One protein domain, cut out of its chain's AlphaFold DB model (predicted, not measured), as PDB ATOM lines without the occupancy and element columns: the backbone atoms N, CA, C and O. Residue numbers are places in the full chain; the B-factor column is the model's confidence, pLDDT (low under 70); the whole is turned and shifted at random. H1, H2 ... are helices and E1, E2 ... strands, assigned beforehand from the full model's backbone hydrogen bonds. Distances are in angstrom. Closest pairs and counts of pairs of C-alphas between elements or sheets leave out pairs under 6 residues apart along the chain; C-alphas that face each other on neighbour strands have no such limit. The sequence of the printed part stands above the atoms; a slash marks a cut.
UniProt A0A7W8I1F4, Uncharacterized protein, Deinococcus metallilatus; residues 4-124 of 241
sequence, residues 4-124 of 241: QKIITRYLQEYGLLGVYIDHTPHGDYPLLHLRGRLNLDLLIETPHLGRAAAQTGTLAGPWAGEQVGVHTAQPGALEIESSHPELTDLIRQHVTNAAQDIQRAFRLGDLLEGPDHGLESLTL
ATOM      1  N   GLN A   4     -54.695 -31.906  36.521       75.50
ATOM      2  CA  GLN A   4     -55.317 -32.095  35.217       75.50
ATOM      3  C   GLN A   4     -54.711 -31.172  34.150       75.50
ATOM      4  O   GLN A   4     -54.557 -31.579  32.995       75.50
ATOM      5  N   LYS A   5     -54.321 -29.939  34.507       73.00
ATOM      6  CA  LYS A   5     -53.692 -28.996  33.564       73.00
ATOM      7  C   LYS A   5     -52.284 -29.432  33.177       73.00
ATOM      8  O   LYS A   5     -51.907 -29.262  32.019       73.00
ATOM      9  N   ILE A   6     -51.519 -30.002  34.113       76.38
ATOM     10  CA  ILE A   6     -50.183 -30.546  33.827       76.38
ATOM     11  C   ILE A   6     -50.316 -31.736  32.874       76.38
ATOM     12  O   ILE A   6     -49.710 -31.728  31.804       76.38
ATOM     13  N   ILE A   7     -51.155 -32.715  33.220       75.12
ATOM     14  CA  ILE A   7     -51.365 -33.928  32.417       75.12
ATOM     15  C   ILE A   7     -51.831 -33.562  31.005       75.12
ATOM     16  O   ILE A   7     -51.204 -33.964  30.026       75.12
ATOM     17  N   THR A   8     -52.868 -32.729  30.889       73.25
ATOM     18  CA  THR A   8     -53.431 -32.320  29.591       73.25
ATOM     19  C   THR A   8     -52.386 -31.633  28.713       73.25
ATOM     20  O   THR A   8     -52.283 -31.944  27.527       73.25
ATOM     21  N   ARG A   9     -51.565 -30.742  29.290       77.50
ATOM     22  CA  ARG A   9     -50.497 -30.055  28.556       77.50
ATOM     23  C   ARG A   9     -49.485 -31.043  27.974       77.50
ATOM     24  O   ARG A   9     -49.199 -30.984  26.783       77.50
ATOM     25  N   TYR A  10     -48.952 -31.949  28.791       79.44
ATOM     26  CA  TYR A  10     -47.957 -32.914  28.319       79.44
ATOM     27  C   TYR A  10     -48.557 -33.899  27.314       79.44
ATOM     28  O   TYR A  10     -47.952 -34.166  26.282       79.44
ATOM     29  N   LEU A  11     -49.774 -34.393  27.542       78.62
ATOM     30  CA  LEU A  11     -50.442 -35.264  26.573       78.62
ATOM     31  C   LEU A  11     -50.693 -34.560  25.237       78.62
ATOM     32  O   LEU A  11     -50.604 -35.199  24.190       78.62
ATOM     33  N   GLN A  12     -50.959 -33.253  25.245       73.88
ATOM     34  CA  GLN A  12     -51.064 -32.455  24.027       73.88
ATOM     35  C   GLN A  12     -49.712 -32.318  23.312       73.88
ATOM     36  O   GLN A  12     -49.651 -32.536  22.104       73.88
ATOM     37  N   GLU A  13     -48.630 -32.011  24.037       76.56
ATOM     38  CA  GLU A  13     -47.269 -31.921  23.476       76.56
ATOM     39  C   GLU A  13     -46.831 -33.254  22.832       76.56
ATOM     40  O   GLU A  13     -46.227 -33.271  21.759       76.56
ATOM     41  N   TYR A  14     -47.221 -34.378  23.437       80.94
ATOM     42  CA  TYR A  14     -46.956 -35.730  22.941       80.94
ATOM     43  C   TYR A  14     -47.962 -36.241  21.896       80.94
ATOM     44  O   TYR A  14     -47.779 -37.340  21.370       80.94
ATOM     45  N   GLY A  15     -49.023 -35.485  21.593       75.81
ATOM     46  CA  GLY A  15     -50.089 -35.903  20.676       75.81
ATOM     47  C   GLY A  15     -50.885 -37.132  21.144       75.81
ATOM     48  O   GLY A  15     -51.441 -37.857  20.324       75.81
ATOM     49  N   LEU A  16     -50.945 -37.369  22.456       81.12
ATOM     50  CA  LEU A  16     -51.658 -38.483  23.095       81.12
ATOM     51  C   LEU A  16     -53.062 -38.102  23.584       81.12
ATOM     52  O   LEU A  16     -53.813 -38.967  24.024       81.12
ATOM     53  N   LEU A  17     -53.448 -36.825  23.495       73.50
ATOM     54  CA  LEU A  17     -54.747 -36.352  23.988       73.50
ATOM     55  C   LEU A  17     -55.935 -37.087  23.339       73.50
ATOM     56  O   LEU A  17     -56.923 -37.357  24.007       73.50
ATOM     57  N   GLY A  18     -55.821 -37.461  22.060       67.88
ATOM     58  CA  GLY A  18     -56.876 -38.181  21.334       67.88
ATOM     59  C   GLY A  18     -57.089 -39.633  21.775       67.88
ATOM     60  O   GLY A  18     -58.080 -40.240  21.380       67.88
ATOM     61  N   VAL A  19     -56.177 -40.192  22.575       74.56
ATOM     62  CA  VAL A  19     -56.310 -41.535  23.161       74.56
ATOM     63  C   VAL A  19     -56.410 -41.493  24.680       74.56
ATOM     64  O   VAL A  19     -56.464 -42.543  25.299       74.56
ATOM     65  N   TYR A  20     -56.413 -40.317  25.299       80.50
ATOM     66  CA  TYR A  20     -56.518 -40.170  26.746       80.50
ATOM     67  C   TYR A  20     -57.984 -40.199  27.189       80.50
ATOM     68  O   TYR A  20     -58.806 -39.469  26.641       80.50
ATOM     69  N   ILE A  21     -58.299 -41.034  28.182       81.12
ATOM     70  CA  ILE A  21     -59.631 -41.096  28.800       81.12
ATOM     71  C   ILE A  21     -59.614 -40.296  30.103       81.12
ATOM     72  O   ILE A  21     -60.281 -39.270  30.228       81.12
ATOM     73  N   ASP A  22     -58.857 -40.789  31.074       78.38
ATOM     74  CA  ASP A  22     -58.741 -40.262  32.424       78.38
ATOM     75  C   ASP A  22     -57.421 -40.733  33.057       78.38
ATOM     76  O   ASP A  22     -56.558 -41.330  32.408       78.38
ATOM     77  N   HIS A  23     -57.229 -40.420  34.332       81.12
ATOM     78  CA  HIS A  23     -56.119 -40.933  35.120       81.12
ATOM     79  C   HIS A  23     -56.610 -41.329  36.509       81.12
ATOM     80  O   HIS A  23     -57.595 -40.795  37.019       81.12
ATOM     81  N   THR A  24     -55.907 -42.263  37.137       76.50
ATOM     82  CA  THR A  24     -56.108 -42.590  38.549       76.50
ATOM     83  C   THR A  24     -54.883 -42.148  39.343       76.50
ATOM     84  O   THR A  24     -53.764 -42.475  38.942       76.50
ATOM     85  N   PRO A  25     -55.052 -41.429  40.465       70.81
ATOM     86  CA  PRO A  25     -53.928 -41.077  41.321       70.81
ATOM     87  C   PRO A  25     -53.320 -42.347  41.931       70.81
ATOM     88  O   PRO A  25     -54.035 -43.178  42.500       70.81
ATOM     89  N   HIS A  26     -52.002 -42.510  41.820       67.44
ATOM     90  CA  HIS A  26     -51.285 -43.656  42.366       67.44
ATOM     91  C   HIS A  26     -49.980 -43.220  43.040       67.44
ATOM     92  O   HIS A  26     -48.940 -43.058  42.405       67.44
ATOM     93  N   GLY A  27     -50.040 -43.021  44.359       68.50
ATOM     94  CA  GLY A  27     -48.925 -42.435  45.103       68.50
ATOM     95  C   GLY A  27     -48.619 -41.028  44.586       68.50
ATOM     96  O   GLY A  27     -49.522 -40.201  44.499       68.50
ATOM     97  N   ASP A  28     -47.365 -40.790  44.204       65.62
ATOM     98  CA  ASP A  28     -46.878 -39.483  43.738       65.62
ATOM     99  C   ASP A  28     -46.994 -39.289  42.214       65.62
ATOM    100  O   ASP A  28     -46.334 -38.418  41.639       65.62
ATOM    101  N   TYR A  29     -47.750 -40.142  41.517       65.81
ATOM    102  CA  TYR A  29     -47.899 -40.045  40.066       65.81
ATOM    103  C   TYR A  29     -49.285 -40.479  39.565       65.81
ATOM    104  O   TYR A  29     -49.936 -41.336  40.167       65.81
ATOM    105  N   PRO A  30     -49.746 -39.916  38.435       70.31
ATOM    106  CA  PRO A  30     -50.983 -40.342  37.798       70.31
ATOM    107  C   PRO A  30     -50.755 -41.590  36.934       70.31
ATOM    108  O   PRO A  30     -49.881 -41.611  36.062       70.31
ATOM    109  N   LEU A  31     -51.582 -42.617  37.129       74.31
ATOM    110  CA  LEU A  31     -51.730 -43.715  36.174       74.31
ATOM    111  C   LEU A  31     -52.652 -43.257  35.051       74.31
ATOM    112  O   LEU A  31     -53.838 -43.034  35.278       74.31
ATOM    113  N   LEU A  32     -52.096 -43.094  33.854       79.69
ATOM    114  CA  LEU A  32     -52.841 -42.657  32.678       79.69
ATOM    115  C   LEU A  32     -53.650 -43.820  32.110       79.69
ATOM    116  O   LEU A  32     -53.081 -44.879  31.855       79.69
ATOM    117  N   HIS A  33     -54.932 -43.598  31.835       79.88
ATOM    118  CA  HIS A  33     -55.760 -44.540  31.091       79.88
ATOM    119  C   HIS A  33     -55.862 -44.082  29.647       79.88
ATOM    120  O   HIS A  33     -56.376 -43.001  29.341       79.88
ATOM    121  N   LEU A  34     -55.342 -44.916  28.754       80.94
ATOM    122  CA  LEU A  34     -55.350 -44.661  27.325       80.94
ATOM    123  C   LEU A  34     -56.266 -45.667  26.638       80.94
ATOM    124  O   LEU A  34     -56.285 -46.846  26.986       80.94
ATOM    125  N   ARG A  35     -57.015 -45.215  25.639       82.25
ATOM    126  CA  ARG A  35     -57.772 -46.059  24.721       82.25
ATOM    127  C   ARG A  35     -58.077 -45.288  23.449       82.25
ATOM    128  O   ARG A  35     -58.773 -44.278  23.474       82.25
ATOM    129  N   GLY A  36     -57.625 -45.808  22.321       77.50
ATOM    130  CA  GLY A  36     -57.988 -45.274  21.017       77.50
ATOM    131  C   GLY A  36     -56.970 -45.632  19.952       77.50
ATOM    132  O   GLY A  36     -56.227 -46.601  20.087       77.50
ATOM    133  N   ARG A  37     -56.946 -44.845  18.875       77.62
ATOM    134  CA  ARG A  37     -55.983 -45.001  17.785       77.62
ATOM    135  C   ARG A  37     -55.112 -43.762  17.668       77.62
ATOM    136  O   ARG A  37     -55.625 -42.654  17.526       77.62
ATOM    137  N   LEU A  38     -53.801 -43.962  17.689       78.56
ATOM    138  CA  LEU A  38     -52.821 -42.926  17.391       78.56
ATOM    139  C   LEU A  38     -52.584 -42.867  15.888       78.56
ATOM    140  O   LEU A  38     -52.206 -43.867  15.284       78.56
ATOM    141  N   ASN A  39     -52.773 -41.687  15.301       77.19
ATOM    142  CA  ASN A  39     -52.388 -41.421  13.920       77.19
ATOM    143  C   ASN A  39     -50.936 -40.934  13.879       77.19
ATOM    144  O   ASN A  39     -50.626 -39.849  14.382       77.19
ATOM    145  N   LEU A  40     -50.055 -41.715  13.256       78.44
ATOM    146  CA  LEU A  40     -48.641 -41.380  13.201       78.44
ATOM    147  C   LEU A  40     -48.304 -40.173  12.332       78.44
ATOM    148  O   LEU A  40     -47.275 -39.544  12.580       78.44
ATOM    149  N   ASP A  41     -49.176 -39.762  11.414       69.75
ATOM    150  CA  ASP A  41     -48.975 -38.531  10.640       69.75
ATOM    151  C   ASP A  41     -48.897 -37.290  11.533       69.75
ATOM    152  O   ASP A  41     -48.180 -36.336  11.231       69.75
ATOM    153  N   LEU A  42     -49.593 -37.319  12.673       68.50
ATOM    154  CA  LEU A  42     -49.582 -36.230  13.647       68.50
ATOM    155  C   LEU A  42     -48.327 -36.247  14.530       68.50
ATOM    156  O   LEU A  42     -47.974 -35.219  15.105       68.50
ATOM    157  N   LEU A  43     -47.652 -37.397  14.633       76.44
ATOM    158  CA  LEU A  43     -46.528 -37.614  15.545       76.44
ATOM    159  C   LEU A  43     -45.167 -37.597  14.841       76.44
ATOM    160  O   LEU A  43     -44.163 -37.289  15.484       76.44
ATOM    161  N   ILE A  44     -45.106 -37.895  13.541       71.69
ATOM    162  CA  ILE A  44     -43.850 -38.188  12.831       71.69
ATOM    163  C   ILE A  44     -42.861 -37.021  12.756       71.69
ATOM    164  O   ILE A  44     -41.652 -37.234  12.703       71.69
ATOM    165  N   GLU A  45     -43.370 -35.791  12.800       68.81
ATOM    166  CA  GLU A  45     -42.563 -34.566  12.819       68.81
ATOM    167  C   GLU A  45     -42.367 -34.007  14.236       68.81
ATOM    168  O   GLU A  45     -41.767 -32.946  14.411       68.81
ATOM    169  N   THR A  46     -42.881 -34.687  15.265       74.81
ATOM    170  CA  THR A  46     -42.732 -34.224  16.646       74.81
ATOM    171  C   THR A  46     -41.340 -34.566  17.185       74.81
ATOM    172  O   THR A  46     -40.823 -35.665  16.948       74.81
ATOM    173  N   PRO A  47     -40.724 -33.668  17.976       74.38
ATOM    174  CA  PRO A  47     -39.452 -33.968  18.634       74.38
ATOM    175  C   PRO A  47     -39.580 -35.137  19.626       74.38
ATOM    176  O   PRO A  47     -38.611 -35.856  19.861       74.38
ATOM    177  N   HIS A  48     -40.777 -35.359  20.177       80.94
ATOM    178  CA  HIS A  48     -41.066 -36.425  21.132       80.94
ATOM    179  C   HIS A  48     -40.981 -37.819  20.499       80.94
ATOM    180  O   HIS A  48     -40.292 -38.689  21.040       80.94
ATOM    181  N   LEU A  49     -41.573 -38.009  19.314       79.56
ATOM    182  CA  LEU A  49     -41.432 -39.275  18.591       79.56
ATOM    183  C   LEU A  49     -39.994 -39.469  18.091       79.56
ATOM    184  O   LEU A  49     -39.469 -40.578  18.143       79.56
ATOM    185  N   GLY A  50     -39.319 -38.388  17.681       75.56
ATOM    186  CA  GLY A  50     -37.894 -38.419  17.332       75.56
ATOM    187  C   GLY A  50     -36.999 -38.882  18.491       75.56
ATOM    188  O   GLY A  50     -36.070 -39.663  18.283       75.56
ATOM    189  N   ARG A  51     -37.307 -38.464  19.727       82.00
ATOM    190  CA  ARG A  51     -36.626 -38.934  20.944       82.00
ATOM    191  C   ARG A  51     -36.851 -40.426  21.179       82.00
ATOM    192  O   ARG A  51     -35.892 -41.134  21.474       82.00
ATOM    193  N   ALA A  52     -38.089 -40.898  21.034       77.69
ATOM    194  CA  ALA A  52     -38.422 -42.313  21.176       77.69
ATOM    195  C   ALA A  52     -37.682 -43.170  20.135       77.69
ATOM    196  O   ALA A  52     -37.011 -44.131  20.500       77.69
ATOM    197  N   ALA A  53     -37.699 -42.746  18.870       78.44
ATOM    198  CA  ALA A  53     -36.972 -43.369  17.766       78.44
ATOM    199  C   ALA A  53     -35.461 -43.486  18.033       78.44
ATOM    200  O   ALA A  53     -34.865 -44.538  17.814       78.44
ATOM    201  N   ALA A  54     -34.838 -42.430  18.563       76.19
ATOM    202  CA  ALA A  54     -33.422 -42.457  18.923       76.19
ATOM    203  C   ALA A  54     -33.111 -43.441  20.066       76.19
ATOM    204  O   ALA A  54     -32.048 -44.056  20.065       76.19
ATOM    205  N   GLN A  55     -34.024 -43.599  21.030       75.31
ATOM    206  CA  GLN A  55     -33.862 -44.509  22.169       75.31
ATOM    207  C   GLN A  55     -34.063 -45.978  21.787       75.31
ATOM    208  O   GLN A  55     -33.364 -46.839  22.316       75.31
ATOM    209  N   THR A  56     -34.989 -46.271  20.873       75.75
ATOM    210  CA  THR A  56     -35.241 -47.639  20.394       75.75
ATOM    211  C   THR A  56     -34.346 -48.039  19.220       75.75
ATOM    212  O   THR A  56     -34.286 -49.211  18.866       75.75
ATOM    213  N   GLY A  57     -33.653 -47.082  18.590       76.06
ATOM    214  CA  GLY A  57     -32.913 -47.314  17.346       76.06
ATOM    215  C   GLY A  57     -33.822 -47.518  16.127       76.06
ATOM    216  O   GLY A  57     -33.361 -47.991  15.089       76.06
ATOM    217  N   THR A  58     -35.107 -47.171  16.238       78.44
ATOM    218  CA  THR A  58     -36.112 -47.328  15.179       78.44
ATOM    219  C   THR A  58     -36.211 -46.058  14.342       78.44
ATOM    220  O   THR A  58     -36.125 -44.946  14.857       78.44
ATOM    221  N   LEU A  59     -36.452 -46.182  13.038       75.00
ATOM    222  CA  LEU A  59     -36.771 -45.026  12.200       75.00
ATOM    223  C   LEU A  59     -38.263 -44.692  12.322       75.00
ATOM    224  O   LEU A  59     -39.099 -45.561  12.108       75.00
ATOM    225  N   ALA A  60     -38.609 -43.430  12.603       69.19
ATOM    226  CA  ALA A  60     -40.012 -42.996  12.671       69.19
ATOM    227  C   ALA A  60     -40.641 -42.805  11.275       69.19
ATOM    228  O   ALA A  60     -41.799 -43.139  11.056       69.19
ATOM    229  N   GLY A  61     -39.844 -42.310  10.315       70.19
ATOM    230  CA  GLY A  61     -40.243 -41.991   8.933       70.19
ATOM    231  C   GLY A  61     -41.036 -43.081   8.185       70.19
ATOM    232  O   GLY A  61     -42.020 -42.756   7.522       70.19
ATOM    233  N   PRO A  62     -40.641 -44.366   8.264       77.31
ATOM    234  CA  PRO A  62     -41.347 -45.475   7.625       77.31
ATOM    235  C   PRO A  62     -42.739 -45.785   8.178       77.31
ATOM    236  O   PRO A  62     -43.357 -46.711   7.669       77.31
ATOM    237  N   TRP A  63     -43.229 -45.072   9.188       78.50
ATOM    238  CA  TRP A  63     -44.529 -45.344   9.802       78.50
ATOM    239  C   TRP A  63     -45.554 -44.220   9.572       78.50
ATOM    240  O   TRP A  63     -46.628 -44.238  10.165       78.50
ATOM    241  N   ALA A  64     -45.258 -43.238   8.708       74.12
ATOM    242  CA  ALA A  64     -46.265 -42.266   8.265       74.12
ATOM    243  C   ALA A  64     -47.457 -42.976   7.599       74.12
ATOM    244  O   ALA A  64     -47.275 -43.912   6.817       74.12
ATOM    245  N   GLY A  65     -48.662 -42.500   7.897       67.19
ATOM    246  CA  GLY A  65     -49.944 -43.047   7.465       67.19
ATOM    247  C   GLY A  65     -50.494 -44.162   8.354       67.19
ATOM    248  O   GLY A  65     -51.661 -44.525   8.203       67.19
ATOM    249  N   GLU A  66     -49.696 -44.700   9.278       75.81
ATOM    250  CA  GLU A  66     -50.130 -45.789  10.152       75.81
ATOM    251  C   GLU A  66     -51.043 -45.292  11.278       75.81
ATOM    252  O   GLU A  66     -50.836 -44.227  11.872       75.81
ATOM    253  N   GLN A  67     -52.037 -46.117  11.605       77.31
ATOM    254  CA  GLN A  67     -52.855 -45.959  12.800       77.31
ATOM    255  C   GLN A  67     -52.588 -47.115  13.747       77.31
ATOM    256  O   GLN A  67     -52.778 -48.274  13.387       77.31
ATOM    257  N   VAL A  68     -52.187 -46.788  14.969       79.75
ATOM    258  CA  VAL A  68     -51.833 -47.789  15.973       79.75
ATOM    259  C   VAL A  68     -52.859 -47.762  17.091       79.75
ATOM    260  O   VAL A  68     -53.101 -46.706  17.680       79.75
ATOM    261  N   GLY A  69     -53.472 -48.913  17.376       79.06
ATOM    262  CA  GLY A  69     -54.332 -49.064  18.545       79.06
ATOM    263  C   GLY A  69     -53.484 -48.982  19.807       79.06
ATOM    264  O   GLY A  69     -52.462 -49.655  19.910       79.06
ATOM    265  N   VAL A  70     -53.877 -48.125  20.739       79.12
ATOM    266  CA  VAL A  70     -53.217 -47.991  22.035       79.12
ATOM    267  C   VAL A  70     -54.273 -48.078  23.107       79.12
ATOM    268  O   VAL A  70     -55.225 -47.292  23.112       79.12
ATOM    269  N   HIS A  71     -54.084 -49.005  24.035       81.69
ATOM    270  CA  HIS A  71     -54.926 -49.106  25.209       81.69
ATOM    271  C   HIS A  71     -54.142 -49.541  26.433       81.69
ATOM    272  O   HIS A  71     -53.188 -50.311  26.367       81.69
ATOM    273  N   THR A  72     -54.555 -49.032  27.580       77.44
ATOM    274  CA  THR A  72     -54.075 -49.496  28.876       77.44
ATOM    275  C   THR A  72     -54.991 -50.618  29.336       77.44
ATOM    276  O   THR A  72     -56.128 -50.378  29.745       77.44
ATOM    277  N   ALA A  73     -54.516 -51.855  29.219       63.22
ATOM    278  CA  ALA A  73     -55.200 -53.028  29.739       63.22
ATOM    279  C   ALA A  73     -55.004 -53.129  31.252       63.22
ATOM    280  O   ALA A  73     -54.006 -52.655  31.796       63.22
ATOM    281  N   GLN A  74     -55.943 -53.759  31.956       54.50
ATOM    282  CA  GLN A  74     -55.733 -54.059  33.368       54.50
ATOM    283  C   GLN A  74     -54.706 -55.194  33.494       54.50
ATOM    284  O   GLN A  74     -54.851 -56.206  32.811       54.50
ATOM    285  N   PRO A  75     -53.660 -55.024  34.323       53.00
ATOM    286  CA  PRO A  75     -53.554 -54.063  35.420       53.00
ATOM    287  C   PRO A  75     -52.565 -52.906  35.124       53.00
ATOM    288  O   PRO A  75     -51.494 -52.811  35.705       53.00
ATOM    289  N   GLY A  76     -52.909 -51.998  34.207       58.22
ATOM    290  CA  GLY A  76     -52.058 -50.862  33.814       58.22
ATOM    291  C   GLY A  76     -51.009 -51.201  32.747       58.22
ATOM    292  O   GLY A  76     -50.074 -50.432  32.530       58.22
ATOM    293  N   ALA A  77     -51.146 -52.348  32.076       68.31
ATOM    294  CA  ALA A  77     -50.260 -52.741  30.992       68.31
ATOM    295  C   ALA A  77     -50.568 -51.921  29.736       68.31
ATOM    296  O   ALA A  77     -51.705 -51.870  29.273       68.31
ATOM    297  N   LEU A  78     -49.543 -51.295  29.158       77.94
ATOM    298  CA  LEU A  78     -49.679 -50.646  27.860       77.94
ATOM    299  C   LEU A  78     -49.702 -51.710  26.756       77.94
ATOM    300  O   LEU A  78     -48.684 -52.354  26.473       77.94
ATOM    301  N   GLU A  79     -50.848 -51.862  26.116       81.00
ATOM    302  CA  GLU A  79     -51.048 -52.716  24.958       81.00
ATOM    303  C   GLU A  79     -51.104 -51.864  23.692       81.00
ATOM    304  O   GLU A  79     -51.637 -50.753  23.661       81.00
ATOM    305  N   ILE A  80     -50.446 -52.376  22.656       84.69
ATOM    306  CA  ILE A  80     -50.265 -51.678  21.392       84.69
ATOM    307  C   ILE A  80     -50.616 -52.667  20.294       84.69
ATOM    308  O   ILE A  80     -49.959 -53.696  20.133       84.69
ATOM    309  N   GLU A  81     -51.669 -52.356  19.555       84.69
ATOM    310  CA  GLU A  81     -52.167 -53.177  18.464       84.69
ATOM    311  C   GLU A  81     -51.398 -52.831  17.189       84.69
ATOM    312  O   GLU A  81     -51.703 -51.863  16.489       84.69
ATOM    313  N   SER A  82     -50.365 -53.620  16.899       82.56
ATOM    314  CA  SER A  82     -49.578 -53.507  15.674       82.56
ATOM    315  C   SER A  82     -49.025 -54.868  15.261       82.56
ATOM    316  O   SER A  82     -48.586 -55.660  16.092       82.56
ATOM    317  N   SER A  83     -48.994 -55.129  13.955       77.56
ATOM    318  CA  SER A  83     -48.306 -56.291  13.374       77.56
ATOM    319  C   SER A  83     -46.784 -56.123  13.318       77.56
ATOM    320  O   SER A  83     -46.078 -57.043  12.904       77.56
ATOM    321  N   HIS A  84     -46.267 -54.951  13.696       82.25
ATOM    322  CA  HIS A  84     -44.859 -54.596  13.581       82.25
ATOM    323  C   HIS A  84     -44.232 -54.399  14.971       82.25
ATOM    324  O   HIS A  84     -44.601 -53.454  15.677       82.25
ATOM    325  N   PRO A  85     -43.260 -55.243  15.373       82.44
ATOM    326  CA  PRO A  85     -42.636 -55.143  16.693       82.44
ATOM    327  C   PRO A  85     -41.846 -53.838  16.855       82.44
ATOM    328  O   PRO A  85     -41.963 -53.178  17.876       82.44
ATOM    329  N   GLU A  86     -41.151 -53.386  15.809       84.00
ATOM    330  CA  GLU A  86     -40.411 -52.115  15.827       84.00
ATOM    331  C   GLU A  86     -41.322 -50.901  16.069       84.00
ATOM    332  O   GLU A  86     -40.968 -49.977  16.800       84.00
ATOM    333  N   LEU A  87     -42.518 -50.910  15.474       83.69
ATOM    334  CA  LEU A  87     -43.525 -49.874  15.690       83.69
ATOM    335  C   LEU A  87     -44.118 -49.967  17.101       83.69
ATOM    336  O   LEU A  87     -44.342 -48.948  17.750       83.69
ATOM    337  N   THR A  88     -44.335 -51.188  17.588       85.50
ATOM    338  CA  THR A  88     -44.790 -51.437  18.960       85.50
ATOM    339  C   THR A  88     -43.813 -50.851  19.975       85.50
ATOM    340  O   THR A  88     -44.228 -50.111  20.866       85.50
ATOM    341  N   ASP A  89     -42.518 -51.110  19.808       84.44
ATOM    342  CA  ASP A  89     -41.472 -50.598  20.692       84.44
ATOM    343  C   ASP A  89     -41.358 -49.072  20.614       84.44
ATOM    344  O   ASP A  89     -41.263 -48.407  21.647       84.44
ATOM    345  N   LEU A  90     -41.455 -48.499  19.410       86.38
ATOM    346  CA  LEU A  90     -41.455 -47.049  19.207       86.38
ATOM    347  C   LEU A  90     -42.616 -46.365  19.945       86.38
ATOM    348  O   LEU A  90     -42.394 -45.400  20.681       86.38
ATOM    349  N   ILE A  91     -43.848 -46.853  19.767       88.06
ATOM    350  CA  ILE A  91     -45.038 -46.285  20.418       88.06
ATOM    351  C   ILE A  91     -44.972 -46.483  21.931       88.06
ATOM    352  O   ILE A  91     -45.262 -45.551  22.683       88.06
ATOM    353  N   ARG A  92     -44.525 -47.657  22.391       85.88
ATOM    354  CA  ARG A  92     -44.320 -47.934  23.817       85.88
ATOM    355  C   ARG A  92     -43.347 -46.933  24.418       85.88
ATOM    356  O   ARG A  92     -43.654 -46.324  25.437       85.88
ATOM    357  N   GLN A  93     -42.208 -46.718  23.768       86.38
ATOM    358  CA  GLN A  93     -41.208 -45.765  24.231       86.38
ATOM    359  C   GLN A  93     -41.726 -44.320  24.188       86.38
ATOM    360  O   GLN A  93     -41.425 -43.539  25.088       86.38
ATOM    361  N   HIS A  94     -42.533 -43.955  23.186       87.31
ATOM    362  CA  HIS A  94     -43.168 -42.634  23.086       87.31
ATOM    363  C   HIS A  94     -44.135 -42.357  24.243       87.31
ATOM    364  O   HIS A  94     -44.046 -41.308  24.881       87.31
ATOM    365  N   VAL A  95     -45.006 -43.314  24.572       86.12
ATOM    366  CA  VAL A  95     -45.926 -43.205  25.717       86.12
ATOM    367  C   VAL A  95     -45.158 -43.198  27.041       86.12
ATOM    368  O   VAL A  95     -45.433 -42.372  27.909       86.12
ATOM    369  N   THR A  96     -44.131 -44.043  27.179       82.31
ATOM    370  CA  THR A  96     -43.254 -44.054  28.361       82.31
ATOM    371  C   THR A  96     -42.559 -42.714  28.569       82.31
ATOM    372  O   THR A  96     -42.510 -42.197  29.682       82.31
ATOM    373  N   ASN A  97     -42.069 -42.106  27.493       83.00
ATOM    374  CA  ASN A  97     -41.469 -40.781  27.513       83.00
ATOM    375  C   ASN A  97     -42.441 -39.703  28.022       83.00
ATOM    376  O   ASN A  97     -42.030 -38.844  28.806       83.00
ATOM    377  N   ALA A  98     -43.713 -39.773  27.619       83.50
ATOM    378  CA  ALA A  98     -44.756 -38.874  28.105       83.50
ATOM    379  C   ALA A  98     -44.996 -39.058  29.608       83.50
ATOM    380  O   ALA A  98     -44.964 -38.087  30.359       83.50
ATOM    381  N   ALA A  99     -45.163 -40.305  30.059       79.44
ATOM    382  CA  ALA A  99     -45.384 -40.621  31.469       79.44
ATOM    383  C   ALA A  99     -44.223 -40.143  32.359       79.44
ATOM    384  O   ALA A  99     -44.450 -39.564  33.420       79.44
ATOM    385  N   GLN A 100     -42.979 -40.314  31.904       79.25
ATOM    386  CA  GLN A 100     -41.791 -39.843  32.619       79.25
ATOM    387  C   GLN A 100     -41.737 -38.320  32.732       79.25
ATOM    388  O   GLN A 100     -41.390 -37.797  33.789       79.25
ATOM    389  N   ASP A 101     -42.068 -37.596  31.663       80.19
ATOM    390  CA  ASP A 101     -42.039 -36.134  31.691       80.19
ATOM    391  C   ASP A 101     -43.197 -35.557  32.521       80.19
ATOM    392  O   ASP A 101     -42.994 -34.587  33.250       80.19
ATOM    393  N   ILE A 102     -44.362 -36.213  32.511       78.44
ATOM    394  CA  ILE A 102     -45.482 -35.914  33.412       78.44
ATOM    395  C   ILE A 102     -45.061 -36.131  34.868       78.44
ATOM    396  O   ILE A 102     -45.171 -35.219  35.683       78.44
ATOM    397  N   GLN A 103     -44.498 -37.297  35.197       76.25
ATOM    398  CA  GLN A 103     -44.010 -37.599  36.545       76.25
ATOM    399  C   GLN A 103     -42.942 -36.598  37.002       76.25
ATOM    400  O   GLN A 103     -42.969 -36.135  38.141       76.25
ATOM    401  N   ARG A 104     -42.010 -36.223  36.119       75.69
ATOM    402  CA  ARG A 104     -41.025 -35.174  36.408       75.69
ATOM    403  C   ARG A 104     -41.699 -33.840  36.675       75.69
ATOM    404  O   ARG A 104     -41.258 -33.158  37.584       75.69
ATOM    405  N   ALA A 105     -42.738 -33.467  35.934       74.69
ATOM    406  CA  ALA A 105     -43.468 -32.225  36.167       74.69
ATOM    407  C   ALA A 105     -44.191 -32.211  37.523       74.69
ATOM    408  O   ALA A 105     -44.197 -31.175  38.185       74.69
ATOM    409  N   PHE A 106     -44.722 -33.356  37.969       71.31
ATOM    410  CA  PHE A 106     -45.269 -33.512  39.321       71.31
ATOM    411  C   PHE A 106     -44.186 -33.391  40.393       71.31
ATOM    412  O   PHE A 106     -44.329 -32.595  41.314       71.31
ATOM    413  N   ARG A 107     -43.057 -34.090  40.221       66.75
ATOM    414  CA  ARG A 107     -41.920 -34.020  41.154       66.75
ATOM    415  C   ARG A 107     -41.247 -32.649  41.177       66.75
ATOM    416  O   ARG A 107     -40.848 -32.188  42.226       66.75
ATOM    417  N   LEU A 108     -41.135 -31.964  40.042       53.94
ATOM    418  CA  LEU A 108     -40.579 -30.607  39.949       53.94
ATOM    419  C   LEU A 108     -41.519 -29.543  40.538       53.94
ATOM    420  O   LEU A 108     -41.074 -28.416  40.757       53.94
ATOM    421  N   GLY A 109     -42.781 -29.892  40.817       52.16
ATOM    422  CA  GLY A 109     -43.666 -29.108  41.679       52.16
ATOM    423  C   GLY A 109     -43.147 -28.988  43.117       52.16
ATOM    424  O   GLY A 109     -43.400 -27.963  43.744       52.16
ATOM    425  N   ASP A 110     -42.340 -29.959  43.563       43.12
ATOM    426  CA  ASP A 110     -41.636 -30.022  44.848       43.12
ATOM    427  C   ASP A 110     -40.121 -30.231  44.598       43.12
ATOM    428  O   ASP A 110     -39.603 -31.340  44.599       43.12
ATOM    429  N   LEU A 111     -39.409 -29.140  44.293       37.69
ATOM    430  CA  LEU A 111     -37.955 -29.042  44.046       37.69
ATOM    431  C   LEU A 111     -37.051 -30.211  44.537       37.69
ATOM    432  O   LEU A 111     -36.871 -30.395  45.734       37.69
ATOM    433  N   LEU A 112     -36.320 -30.800  43.571       40.31
ATOM    434  CA  LEU A 112     -35.007 -31.480  43.669       40.31
ATOM    435  C   LEU A 112     -34.904 -32.774  44.514       40.31
ATOM    436  O   LEU A 112     -34.836 -32.715  45.730       40.31
ATOM    437  N   GLU A 113     -34.715 -33.920  43.837       32.38
ATOM    438  CA  GLU A 113     -33.590 -34.883  43.976       32.38
ATOM    439  C   GLU A 113     -33.975 -36.295  43.469       32.38
ATOM    440  O   GLU A 113     -35.060 -36.799  43.743       32.38
ATOM    441  N   GLY A 114     -33.061 -36.957  42.740       33.62
ATOM    442  CA  GLY A 114     -33.064 -38.420  42.566       33.62
ATOM    443  C   GLY A 114     -33.298 -38.969  41.143       33.62
ATOM    444  O   GLY A 114     -34.355 -38.718  40.557       33.62
ATOM    445  N   PRO A 115     -32.346 -39.743  40.576       44.00
ATOM    446  CA  PRO A 115     -32.527 -40.482  39.326       44.00
ATOM    447  C   PRO A 115     -33.340 -41.779  39.551       44.00
ATOM    448  O   PRO A 115     -33.467 -42.248  40.674       44.00
ATOM    449  N   ASP A 116     -33.857 -42.359  38.463       40.75
ATOM    450  CA  ASP A 116     -34.247 -43.783  38.350       40.75
ATOM    451  C   ASP A 116     -35.626 -44.292  38.825       40.75
ATOM    452  O   ASP A 116     -35.728 -45.418  39.294       40.75
ATOM    453  N   HIS A 117     -36.733 -43.581  38.558       36.12
ATOM    454  CA  HIS A 117     -38.086 -44.181  38.705       36.12
ATOM    455  C   HIS A 117     -39.008 -44.034  37.485       36.12
ATOM    456  O   HIS A 117     -40.224 -44.158  37.593       36.12
ATOM    457  N   GLY A 118     -38.435 -43.826  36.297       37.16
ATOM    458  CA  GLY A 118     -39.202 -43.782  35.046       37.16
ATOM    459  C   GLY A 118     -39.685 -45.149  34.540       37.16
ATOM    460  O   GLY A 118     -40.395 -45.197  33.539       37.16
ATOM    461  N   LEU A 119     -39.271 -46.244  35.190       37.62
ATOM    462  CA  LEU A 119     -39.729 -47.601  34.892       37.62
ATOM    463  C   LEU A 119     -40.982 -47.962  35.700       37.62
ATOM    464  O   LEU A 119     -41.868 -48.596  35.155       37.62
ATOM    465  N   GLU A 120     -41.139 -47.523  36.947       34.22
ATOM    466  CA  GLU A 120     -42.212 -48.041  37.813       34.22
ATOM    467  C   GLU A 120     -43.612 -47.523  37.453       34.22
ATOM    468  O   GLU A 120     -44.585 -48.244  37.644       34.22
ATOM    469  N   SER A 121     -43.728 -46.358  36.808       41.34
ATOM    470  CA  SER A 121     -45.035 -45.783  36.445       41.34
ATOM    471  C   SER A 121     -45.727 -46.462  35.250       41.34
ATOM    472  O   SER A 121     -46.896 -46.195  34.996       41.34
ATOM    473  N   LEU A 122     -45.030 -47.344  34.517       37.91
ATOM    474  CA  LEU A 122     -45.598 -48.199  33.452       37.91
ATOM    475  C   LEU A 122     -45.044 -49.641  33.463       37.91
ATOM    476  O   LEU A 122     -45.404 -50.457  32.617       37.91
ATOM    477  N   THR A 123     -44.169 -49.972  34.417       35.19
ATOM    478  CA  THR A 123     -43.472 -51.265  34.515       35.19
ATOM    479  C   THR A 123     -43.511 -51.771  35.952       35.19
ATOM    480  O   THR A 123     -42.490 -51.975  36.599       35.19
ATOM    481  N   LEU A 124     -44.709 -52.010  36.472       32.22
ATOM    482  CA  LEU A 124     -44.874 -52.825  37.669       32.22
ATOM    483  C   LEU A 124     -46.165 -53.618  37.548       32.22
ATOM    484  O   LEU A 124     -47.158 -53.256  38.147       32.22
TER     485      LEU A 124
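This is residues 4 to 124 of the 241 residues of an uncharacterized protein of Deinococcus metallilatus (UniProt A0A7W8I1F4). A twisted four-strand sheet forms a wall, with the long helix H3 running slantwise over one face; H1 packs on H3 near the E1 edge, and H2 packs on H3 away from the sheet. The printed part has 121 residues with three named helices and four named strands, which follow each other along the chain as H1 E1 E2 H2 E3 E4 H3; the sheet's order is E1 - E2 - E3 - E4, all antiparallel, and the class is mixed, helices and strands. It is compact, with a radius of gyration of the C-alphas of 13.9 A and spans of 40 by 27 by 25 A.

Find C-alpha 4 at (-55.317, -32.095, 35.217), where H1 begins, residues 4 to 13. Next come E1, residues 20 to 26, and E2, residues 29 to 39, 26.6 A long, which bends by 79 degrees at residue 36. H2 is residues 47 to 56, E3 67 to 73, and E4 77 to 81. H3, residues 85 to 108, runs 33.9 A to C-alpha 108 at (-40.579, -30.607, 39.949).

In hairpin E1 and E2, look for N 24 and O 31, 2.9 A apart; between E2 and E3, N 38 and O 68, 2.8 A; in hairpin E3 and E4, N 73 and O 77, 2.8 A. The architecture is two layers, helices H1 and H3 on one face of the sheet. H3's height over the sheet is 9.1 A. H3 touches H1 with residues 98 to 106 alone, closest at the C-alphas of Ile 102 and Ile 7, 6.3 A, a steep tilt of 39 degrees, opposite ways. H3 touches H2 with residues 89 to 97 alone, closest at the C-alphas of His 94 and Ala 52, 5.1 A. H2 is not on the sheet. In H1, H2 and H3 every O i to N i+4 pair is within hydrogen-bond range.

The C-alphas farthest apart, those of Ser 83 and Leu 111, are 42.3 A apart. The printed part has no cut, and no link is long. Residues 109 to 124 hold no named element; residues 108 to 116 stand free. Mean pLDDT of the printed part is 71.4; 33 residues are under 70, among them 107 to 124.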